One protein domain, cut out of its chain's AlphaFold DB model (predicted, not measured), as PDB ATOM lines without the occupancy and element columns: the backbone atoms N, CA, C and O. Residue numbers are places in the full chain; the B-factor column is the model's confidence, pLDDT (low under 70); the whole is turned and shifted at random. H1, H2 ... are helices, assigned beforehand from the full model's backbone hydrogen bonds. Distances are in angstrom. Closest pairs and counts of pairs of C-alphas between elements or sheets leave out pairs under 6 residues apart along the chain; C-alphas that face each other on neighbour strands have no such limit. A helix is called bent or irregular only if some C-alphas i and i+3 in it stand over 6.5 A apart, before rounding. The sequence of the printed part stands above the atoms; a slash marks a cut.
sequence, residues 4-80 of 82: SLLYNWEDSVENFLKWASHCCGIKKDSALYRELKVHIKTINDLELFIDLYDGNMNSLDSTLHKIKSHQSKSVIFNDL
ATOM      1  N   SER A   4     201.013 271.266 151.899       81.75
ATOM      2  CA  SER A   4     201.115 269.804 151.889       81.75
ATOM      3  C   SER A   4     199.812 269.135 152.340       81.75
ATOM      4  O   SER A   4     199.394 268.149 151.736       81.75
ATOM      5  N   LEU A   5     199.100 269.755 153.291       86.38
ATOM      6  CA  LEU A   5     197.822 269.272 153.816       86.38
ATOM      7  C   LEU A   5     196.694 269.280 152.781       86.38
ATOM      8  O   LEU A   5     195.698 268.607 152.987       86.38
ATOM      9  N   LEU A   6     196.809 269.994 151.657       85.25
ATOM     10  CA  LEU A   6     195.806 269.882 150.590       85.25
ATOM     11  C   LEU A   6     195.894 268.548 149.834       85.25
ATOM     12  O   LEU A   6     194.928 268.178 149.176       85.25
ATOM     13  N   TYR A   7     197.020 267.838 149.943       88.44
ATOM     14  CA  TYR A   7     197.302 266.624 149.174       88.44
ATOM     15  C   TYR A   7     197.455 265.363 150.029       88.44
ATOM     16  O   TYR A   7     197.460 264.277 149.469       88.44
ATOM     17  N   ASN A   8     197.613 265.493 151.350       93.06
ATOM     18  CA  ASN A   8     197.901 264.365 152.246       93.06
ATOM     19  C   ASN A   8     197.045 264.347 153.525       93.06
ATOM     20  O   ASN A   8     197.385 263.672 154.504       93.06
ATOM     21  N   TRP A   9     195.961 265.131 153.564       95.12
ATOM     22  CA  TRP A   9     195.086 265.189 154.738       95.12
ATOM     23  C   TRP A   9     194.394 263.853 155.024       95.12
ATOM     24  O   TRP A   9     194.088 263.570 156.179       95.12
ATOM     25  N   GLU A  10     194.176 263.046 153.992       94.94
ATOM     26  CA  GLU A  10     193.543 261.728 154.058       94.94
ATOM     27  C   GLU A  10     194.484 260.608 154.536       94.94
ATOM     28  O   GLU A  10     194.013 259.587 155.026       94.94
ATOM     29  N   ASP A  11     195.805 260.819 154.504       95.44
ATOM     30  CA  ASP A  11     196.803 259.790 154.847       95.44
ATOM     31  C   ASP A  11     196.748 259.352 156.319       95.44
ATOM     32  O   ASP A  11     197.214 258.272 156.687       95.44
ATOM     33  N   SER A  12     196.256 260.221 157.206       96.81
ATOM     34  CA  SER A  12     196.130 259.909 158.628       96.81
ATOM     35  C   SER A  12     195.130 260.815 159.334       96.81
ATOM     36  O   SER A  12     194.950 261.981 158.985       96.81
ATOM     37  N   VAL A  13     194.562 260.314 160.433       96.88
ATOM     38  CA  VAL A  13     193.703 261.102 161.336       96.88
ATOM     39  C   VAL A  13     194.427 262.348 161.862       96.88
ATOM     40  O   VAL A  13     193.819 263.402 162.052       96.88
ATOM     41  N   GLU A  14     195.742 262.263 162.078       96.19
ATOM     42  CA  GLU A  14     196.542 263.414 162.494       96.19
ATOM     43  C   GLU A  14     196.595 264.492 161.402       96.19
ATOM     44  O   GLU A  14     196.367 265.670 161.697       96.19
ATOM     45  N   ASN A  15     196.857 264.105 160.150       96.62
ATOM     46  CA  ASN A  15     196.873 265.034 159.021       96.62
ATOM     47  C   ASN A  15     195.487 265.633 158.781       96.62
ATOM     48  O   ASN A  15     195.387 266.846 158.602       96.62
ATOM     49  N   PHE A  16     194.426 264.836 158.898       96.62
ATOM     50  CA  PHE A  16     193.048 265.311 158.828       96.62
ATOM     51  C   PHE A  16     192.770 266.409 159.867       96.62
ATOM     52  O   PHE A  16     192.286 267.491 159.534       96.62
ATOM     53  N   LEU A  17     193.127 266.185 161.137       96.25
ATOM     54  CA  LEU A  17     192.912 267.175 162.199       96.25
ATOM     55  C   LEU A  17     193.774 268.432 162.011       96.25
ATOM     56  O   LEU A  17     193.354 269.534 162.386       96.25
ATOM     57  N   LYS A  18     194.975 268.301 161.436       95.56
ATOM     58  CA  LYS A  18     195.783 269.459 161.034       95.56
ATOM     59  C   LYS A  18     195.081 270.220 159.913       95.56
ATOM     60  O   LYS A  18     194.853 271.416 160.081       95.56
ATOM     61  N   TRP A  19     194.665 269.544 158.847       95.75
ATOM     62  CA  TRP A  19     193.952 270.121 157.706       95.75
ATOM     63  C   TRP A  19     192.674 270.855 158.128       95.75
ATOM     64  O   TRP A  19     192.509 272.030 157.800       95.75
ATOM     65  N   ALA A  20     191.842 270.244 158.972       94.75
ATOM     66  CA  ALA A  20     190.627 270.865 159.498       94.75
ATOM     67  C   ALA A  20     190.919 272.210 160.195       94.75
ATOM     68  O   ALA A  20     190.199 273.193 160.018       94.75
ATOM     69  N   SER A  21     192.015 272.296 160.956       95.06
ATOM     70  CA  SER A  21     192.382 273.545 161.636       95.06
ATOM     71  C   SER A  21     193.117 274.559 160.755       95.06
ATOM     72  O   SER A  21     192.863 275.758 160.853       95.06
ATOM     73  N   HIS A  22     194.028 274.101 159.894       92.19
ATOM     74  CA  HIS A  22     194.948 274.954 159.140       92.19
ATOM     75  C   HIS A  22     194.425 275.352 157.755       92.19
ATOM     76  O   HIS A  22     194.792 276.421 157.261       92.19
ATOM     77  N   CYS A  23     193.595 274.511 157.140       91.56
ATOM     78  CA  CYS A  23     193.047 274.709 155.800       91.56
ATOM     79  C   CYS A  23     191.568 275.110 155.854       91.56
ATOM     80  O   CYS A  23     191.184 276.047 155.163       91.56
ATOM     81  N   CYS A  24     190.764 274.478 156.716       91.44
ATOM     82  CA  CYS A  24     189.339 274.813 156.882       91.44
ATOM     83  C   CYS A  24     189.079 275.897 157.943       91.44
ATOM     84  O   CYS A  24     187.945 276.322 158.137       91.44
ATOM     85  N   GLY A  25     190.114 276.342 158.665       91.88
ATOM     86  CA  GLY A  25     190.000 277.415 159.660       91.88
ATOM     87  C   GLY A  25     189.231 277.035 160.931       91.88
ATOM     88  O   GLY A  25     188.823 277.917 161.691       91.88
ATOM     89  N   ILE A  26     189.035 275.740 161.199       94.06
ATOM     90  CA  ILE A  26     188.329 275.281 162.397       94.06
ATOM     91  C   ILE A  26     189.224 275.490 163.622       94.06
ATOM     92  O   ILE A  26     190.300 274.902 163.756       94.06
ATOM     93  N   LYS A  27     188.769 276.313 164.567       95.38
ATOM     94  CA  LYS A  27     189.531 276.582 165.793       95.38
ATOM     95  C   LYS A  27     189.632 275.325 166.658       95.38
ATOM     96  O   LYS A  27     188.626 274.659 166.899       95.38
ATOM     97  N   LYS A  28     190.825 275.026 167.180       94.44
ATOM     98  CA  LYS A  28     191.095 273.813 167.980       94.44
ATOM     99  C   LYS A  28     190.296 273.734 169.289       94.44
ATOM    100  O   LYS A  28     190.105 272.650 169.829       94.44
ATOM    101  N   ASP A  29     189.840 274.871 169.805       94.69
ATOM    102  CA  ASP A  29     189.006 274.981 171.003       94.69
ATOM    103  C   ASP A  29     187.499 274.878 170.713       94.69
ATOM    104  O   ASP A  29     186.722 274.674 171.651       94.69
ATOM    105  N   SER A  30     187.095 274.959 169.440       96.06
ATOM    106  CA  SER A  30     185.696 274.908 169.011       96.06
ATOM    107  C   SER A  30     185.044 273.551 169.280       96.06
ATOM    108  O   SER A  30     185.700 272.506 169.297       96.06
ATOM    109  N   ALA A  31     183.718 273.564 169.445       95.31
ATOM    110  CA  ALA A  31     182.929 272.344 169.588       95.31
ATOM    111  C   ALA A  31     183.100 271.415 168.376       95.31
ATOM    112  O   ALA A  31     183.324 270.223 168.559       95.31
ATOM    113  N   LEU A  32     183.099 271.972 167.160       94.94
ATOM    114  CA  LEU A  32     183.275 271.206 165.926       94.94
ATOM    115  C   LEU A  32     184.606 270.444 165.908       94.94
ATOM    116  O   LEU A  32     184.620 269.250 165.632       94.94
ATOM    117  N   TYR A  33     185.719 271.090 166.273       96.00
ATOM    118  CA  TYR A  33     187.021 270.412 166.328       96.00
ATOM    119  C   TYR A  33     187.034 269.248 167.325       96.00
ATOM    120  O   TYR A  33     187.599 268.185 167.055       96.00
ATOM    121  N   ARG A  34     186.392 269.436 168.484       95.88
ATOM    122  CA  ARG A  34     186.260 268.379 169.493       95.88
ATOM    123  C   ARG A  34     185.413 267.225 168.974       95.88
ATOM    124  O   ARG A  34     185.814 266.082 169.161       95.88
ATOM    125  N   GLU A  35     184.291 267.503 168.311       95.69
ATOM    126  CA  GLU A  35     183.451 266.444 167.747       95.69
ATOM    127  C   GLU A  35     184.169 265.675 166.629       95.69
ATOM    128  O   GLU A  35     184.145 264.446 166.642       95.69
ATOM    129  N   LEU A  36     184.882 266.362 165.728       95.44
ATOM    130  CA  LEU A  36     185.710 265.715 164.703       95.44
ATOM    131  C   LEU A  36     186.703 264.732 165.335       95.44
ATOM    132  O   LEU A  36     186.776 263.580 164.928       95.44
ATOM    133  N   LYS A  37     187.398 265.140 166.403       95.62
ATOM    134  CA  LYS A  37     188.334 264.273 167.137       95.62
ATOM    135  C   LYS A  37     187.650 263.098 167.855       95.62
ATOM    136  O   LYS A  37     188.275 262.066 168.094       95.62
ATOM    137  N   VAL A  38     186.390 263.252 168.259       95.06
ATOM    138  CA  VAL A  38     185.620 262.194 168.934       95.06
ATOM    139  C   VAL A  38     185.130 261.137 167.945       95.06
ATOM    140  O   VAL A  38     185.130 259.956 168.299       95.06
ATOM    141  N   HIS A  39     184.727 261.553 166.745       94.44
ATOM    142  CA  HIS A  39     184.114 260.678 165.745       94.44
ATOM    143  C   HIS A  39     185.092 260.144 164.696       94.44
ATOM    144  O   HIS A  39     184.799 259.115 164.103       94.44
ATOM    145  N   ILE A  40     186.235 260.803 164.494       95.31
ATOM    146  CA  ILE A  40     187.263 260.409 163.526       95.31
ATOM    147  C   ILE A  40     188.523 260.060 164.312       95.31
ATOM    148  O   ILE A  40     189.348 260.924 164.617       95.31
ATOM    149  N   LYS A  41     188.623 258.794 164.733       94.75
ATOM    150  CA  LYS A  41     189.713 258.291 165.588       94.75
ATOM    151  C   LYS A  41     190.595 257.280 164.878       94.75
ATOM    152  O   LYS A  41     191.769 257.152 165.218       94.75
ATOM    153  N   THR A  42     190.020 256.551 163.933       95.44
ATOM    154  CA  THR A  42     190.679 255.497 163.170       95.44
ATOM    155  C   THR A  42     190.730 255.858 161.692       95.44
ATOM    156  O   THR A  42     190.037 256.775 161.248       95.44
ATOM    157  N   ILE A  43     191.544 255.133 160.922       95.50
ATOM    158  CA  ILE A  43     191.587 255.318 159.470       95.50
ATOM    159  C   ILE A  43     190.229 254.991 158.829       95.50
ATOM    160  O   ILE A  43     189.768 255.755 157.999       95.50
ATOM    161  N   ASN A  44     189.519 253.971 159.319       94.44
ATOM    162  CA  ASN A  44     188.188 253.608 158.824       94.44
ATOM    163  C   ASN A  44     187.153 254.727 159.051       94.44
ATOM    164  O   ASN A  44     186.281 254.946 158.216       94.44
ATOM    165  N   ASP A  45     187.228 255.448 160.178       94.69
ATOM    166  CA  ASP A  45     186.345 256.601 160.415       94.69
ATOM    167  C   ASP A  45     186.648 257.749 159.441       94.69
ATOM    168  O   ASP A  45     185.744 258.483 159.039       94.69
ATOM    169  N   LEU A  46     187.927 257.920 159.091       96.31
ATOM    170  CA  LEU A  46     188.378 258.920 158.129       96.31
ATOM    171  C   LEU A  46     187.960 258.545 156.704       96.31
ATOM    172  O   LEU A  46     187.439 259.399 155.999       96.31
ATOM    173  N   GLU A  47     188.103 257.282 156.307       95.25
ATOM    174  CA  GLU A  47     187.586 256.759 155.037       95.25
ATOM    175  C   GLU A  47     186.074 256.998 154.930       95.25
ATOM    176  O   GLU A  47     185.608 257.590 153.959       95.25
ATOM    177  N   LEU A  48     185.313 256.685 155.987       94.69
ATOM    178  CA  LEU A  48     183.880 256.985 156.035       94.69
ATOM    179  C   LEU A  48     183.593 258.492 155.936       94.69
ATOM    180  O   LEU A  48     182.603 258.900 155.327       94.69
ATOM    181  N   PHE A  49     184.425 259.337 156.550       94.88
ATOM    182  CA  PHE A  49     184.302 260.784 156.394       94.88
ATOM    183  C   PHE A  49     184.498 261.197 154.939       94.88
ATOM    184  O   PHE A  49     183.671 261.946 154.427       94.88
ATOM    185  N   ILE A  50     185.554 260.706 154.283       94.50
ATOM    186  CA  ILE A  50     185.892 261.009 152.887       94.50
ATOM    187  C   ILE A  50     184.742 260.600 151.962       94.50
ATOM    188  O   ILE A  50     184.289 261.423 151.169       94.50
ATOM    189  N   ASP A  51     184.190 259.399 152.142       94.62
ATOM    190  CA  ASP A  51     183.061 258.892 151.351       94.62
ATOM    191  C   ASP A  51     181.803 259.770 151.463       94.62
ATOM    192  O   ASP A  51     180.994 259.864 150.536       94.62
ATOM    193  N   LEU A  52     181.610 260.418 152.614       93.69
ATOM    194  CA  LEU A  52     180.455 261.273 152.900       93.69
ATOM    195  C   LEU A  52     180.723 262.766 152.645       93.69
ATOM    196  O   LEU A  52     179.786 263.582 152.731       93.69
ATOM    197  N   TYR A  53     181.978 263.131 152.381       93.00
ATOM    198  CA  TYR A  53     182.436 264.501 152.203       93.00
ATOM    199  C   TYR A  53     182.087 265.021 150.811       93.00
ATOM    200  O   TYR A  53     182.306 264.373 149.795       93.00
ATOM    201  N   ASP A  54     181.515 266.221 150.760       90.50
ATOM    202  CA  ASP A  54     181.039 266.857 149.527       90.50
ATOM    203  C   ASP A  54     182.065 267.828 148.914       90.50
ATOM    204  O   ASP A  54     181.761 268.533 147.954       90.50
ATOM    205  N   GLY A  55     183.277 267.881 149.475       89.75
ATOM    206  CA  GLY A  55     184.331 268.807 149.064       89.75
ATOM    207  C   GLY A  55     184.188 270.222 149.637       89.75
ATOM    208  O   GLY A  55     185.059 271.060 149.393       89.75
ATOM    209  N   ASN A  56     183.140 270.516 150.414       90.81
ATOM    210  CA  ASN A  56     182.928 271.845 150.974       90.81
ATOM    211  C   ASN A  56     183.706 272.051 152.284       90.81
ATOM    212  O   ASN A  56     183.254 271.725 153.384       90.81
ATOM    213  N   MET A  57     184.855 272.718 152.167       87.88
ATOM    214  CA  MET A  57     185.753 273.024 153.288       87.88
ATOM    215  C   MET A  57     185.139 273.930 154.366       87.88
ATOM    216  O   MET A  57     185.690 274.013 155.460       87.88
ATOM    217  N   ASN A  58     184.023 274.607 154.083       86.12
ATOM    218  CA  ASN A  58     183.338 275.472 155.047       86.12
ATOM    219  C   ASN A  58     182.210 274.755 155.806       86.12
ATOM    220  O   ASN A  58     181.599 275.365 156.680       86.12
ATOM    221  N   SER A  59     181.912 273.493 155.475       87.19
ATOM    222  CA  SER A  59     180.741 272.772 156.000       87.19
ATOM    223  C   SER A  59     181.066 271.351 156.469       87.19
ATOM    224  O   SER A  59     180.311 270.408 156.230       87.19
ATOM    225  N   LEU A  60     182.187 271.178 157.180       91.62
ATOM    226  CA  LEU A  60     182.572 269.873 157.741       91.62
ATOM    227  C   LEU A  60     181.552 269.339 158.765       91.62
ATOM    228  O   LEU A  60     181.458 268.128 158.964       91.62
ATOM    229  N   ASP A  61     180.777 270.219 159.403       92.19
ATOM    230  CA  ASP A  61     179.677 269.864 160.305       92.19
ATOM    231  C   ASP A  61     178.609 269.005 159.612       92.19
ATOM    232  O   ASP A  61     178.075 268.068 160.210       92.19
ATOM    233  N   SER A  62     178.350 269.264 158.328       92.25
ATOM    234  CA  SER A  62     177.359 268.526 157.550       92.25
ATOM    235  C   SER A  62     177.814 267.089 157.297       92.25
ATOM    236  O   SER A  62     177.035 266.151 157.478       92.25
ATOM    237  N   THR A  63     179.088 266.880 156.961       93.81
ATOM    238  CA  THR A  63     179.669 265.533 156.831       93.81
ATOM    239  C   THR A  63     179.709 264.809 158.168       93.81
ATOM    240  O   THR A  63     179.313 263.646 158.262       93.81
ATOM    241  N   LEU A  64     180.090 265.509 159.234       92.25
ATOM    242  CA  LEU A  64     180.094 264.950 160.579       92.25
ATOM    243  C   LEU A  64     178.690 264.495 161.021       92.25
ATOM    244  O   LEU A  64     178.542 263.429 161.618       92.25
ATOM    245  N   HIS A  65     177.638 265.241 160.675       92.12
ATOM    246  CA  HIS A  65     176.257 264.827 160.930       92.12
ATOM    247  C   HIS A  65     175.893 263.525 160.191       92.12
ATOM    248  O   HIS A  65     175.242 262.643 160.764       92.12
ATOM    249  N   LYS A  66     176.349 263.353 158.940       92.06
ATOM    250  CA  LYS A  66     176.152 262.104 158.181       92.06
ATOM    251  C   LYS A  66     176.840 260.916 158.863       92.06
ATOM    252  O   LYS A  66     176.224 259.851 158.951       92.06
ATOM    253  N   ILE A  67     178.052 261.101 159.392       90.62
ATOM    254  CA  ILE A  67     178.786 260.067 160.145       90.62
ATOM    255  C   ILE A  67     178.026 259.671 161.405       90.62
ATOM    256  O   ILE A  67     177.789 258.487 161.631       90.62
ATOM    257  N   LYS A  68     177.584 260.649 162.205       89.75
ATOM    258  CA  LYS A  68     176.823 260.395 163.440       89.75
ATOM    259  C   LYS A  68     175.558 259.582 163.157       89.75
ATOM    260  O   LYS A  68     175.247 258.652 163.900       89.75
ATOM    261  N   SER A  69     174.863 259.879 162.057       88.56
ATOM    262  CA  SER A  69     173.698 259.109 161.601       88.56
ATOM    263  C   SER A  69     174.060 257.672 161.195       88.56
ATOM    264  O   SER A  69     173.353 256.739 161.576       88.56
ATOM    265  N   HIS A  70     175.178 257.464 160.491       82.75
ATOM    266  CA  HIS A  70     175.661 256.124 160.125       82.75
ATOM    267  C   HIS A  70     176.070 255.295 161.348       82.75
ATOM    268  O   HIS A  70     175.640 254.151 161.489       82.75
ATOM    269  N   GLN A  71     176.835 255.883 162.269       77.44
ATOM    270  CA  GLN A  71     177.269 255.220 163.502       77.44
ATOM    271  C   GLN A  71     176.072 254.863 164.394       77.44
ATOM    272  O   GLN A  71     175.997 253.746 164.899       77.44
ATOM    273  N   SER A  72     175.086 255.758 164.515       74.06
ATOM    274  CA  SER A  72     173.862 255.495 165.291       74.06
ATOM    275  C   SER A  72     173.041 254.343 164.711       74.06
ATOM    276  O   SER A  72     172.516 253.525 165.460       74.06
ATOM    277  N   LYS A  73     172.954 254.233 163.378       66.50
ATOM    278  CA  LYS A  73     172.286 253.099 162.725       66.50
ATOM    279  C   LYS A  73     173.029 251.788 162.971       66.50
ATOM    280  O   LYS A  73     172.380 250.787 163.234       66.50
ATOM    281  N   SER A  74     174.362 251.801 162.936       60.97
ATOM    282  CA  SER A  74     175.184 250.608 163.180       60.97
ATOM    283  C   SER A  74     175.005 250.045 164.600       60.97
ATOM    284  O   SER A  74     174.938 248.833 164.784       60.97
ATOM    285  N   VAL A  75     174.836 250.915 165.604       56.91
ATOM    286  CA  VAL A  75     174.586 250.502 167.000       56.91
ATOM    287  C   VAL A  75     173.222 249.818 167.159       56.91
ATOM    288  O   VAL A  75     173.139 248.772 167.791       56.91
ATOM    289  N   ILE A  76     172.166 250.341 166.522       56.41
ATOM    290  CA  ILE A  76     170.803 249.789 166.651       56.41
ATOM    291  C   ILE A  76     170.703 248.353 166.102       56.41
ATOM    292  O   ILE A  76     169.927 247.556 166.620       56.41
ATOM    293  N   PHE A  77     171.486 247.993 165.079       50.09
ATOM    294  CA  PHE A  77     171.448 246.637 164.518       50.09
ATOM    295  C   PHE A  77     172.134 245.583 165.399       50.09
ATOM    296  O   PHE A  77     171.708 244.433 165.365       50.09
ATOM    297  N   ASN A  78     173.128 245.954 166.212       48.59
ATOM    298  CA  ASN A  78     173.814 245.004 167.099       48.59
ATOM    299  C   ASN A  78     173.040 244.711 168.396       48.59
ATOM    300  O   ASN A  78     173.230 243.647 168.984       48.59
ATOM    301  N   ASP A  79     172.153 245.614 168.827       48.66
ATOM    302  CA  ASP A  79     171.320 245.424 170.025       48.66
ATOM    303  C   ASP A  79     170.034 244.617 169.755       48.66
ATOM    304  O   ASP A  79     169.375 244.174 170.691       48.66
ATOM    305  N   LEU A  80     169.666 244.393 168.487       51.66
ATOM    306  CA  LEU A  80     168.475 243.621 168.097       51.66
ATOM    307  C   LEU A  80     168.762 242.135 167.810       51.66
ATOM    308  O   LEU A  80     167.846 241.396 167.449       51.66
TER     309      LEU A  80
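What this domain is: This is residues 4 to 80 of the 82 residues of an uncharacterized protein of Paenibacillus paeoniae (UniProt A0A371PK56). The long helix H5 packs with its first part on H3 and H4, while residues 72 to 80, of which 72 to 79 belong to H5, stick out of a small helical body as an arm. In that body H1, H2 and H3 lie side by side, each running opposite to the one before, and H4 is set steeply to them. The printed part has 77 residues with five named helices, H1 to H5 in order, and no named strand: all helix. It is compact, with a radius of gyration of the C-alphas of 12.6 A, yet elongated, 44 by 23 by 20 A, the arm adding to the length.

Where its parts are: H5, residues 60 to 79, measures 29.6 A and ends at C-alpha 79 (171.320, 245.424, 170.025). H4, residues 43 to 52, measures 14.2 A; H3, residues 31 to 39, 12.3 A; H2, residues 13 to 22, 14.1 A. H1, residues 5 to 11, begins at C-alpha 5 (197.822, 269.272, 153.816), measures 9.6 A and is irregular: C-alphas 7 and 10 are 7.9 A apart.

How they stand to each other: H5 touches H4 with residues 63 to 67 alone, at a steep tilt of 64 degrees; the closest C-alphas, of Leu 52 and Thr 63, are 5.8 A apart. H2 and H3 form a helical hairpin at a shallow tilt of 13 degrees, closest at C-alphas of Leu 17 and Lys 37, 7.3 A. H1 and H3 are apart. Every O i to N i+4 pair is within hydrogen-bond range in H2, H3 and H4, 15 of 16 in H5, and 0 of 3 in H1, where 1 of 4 O i to N i+3 pairs is.

The domain as a whole: C-alphas 4 and 80, the farthest apart, are 44.9 A apart. The printed part has no cut and no long link. Residues 73 to 80 have pLDDT under 70.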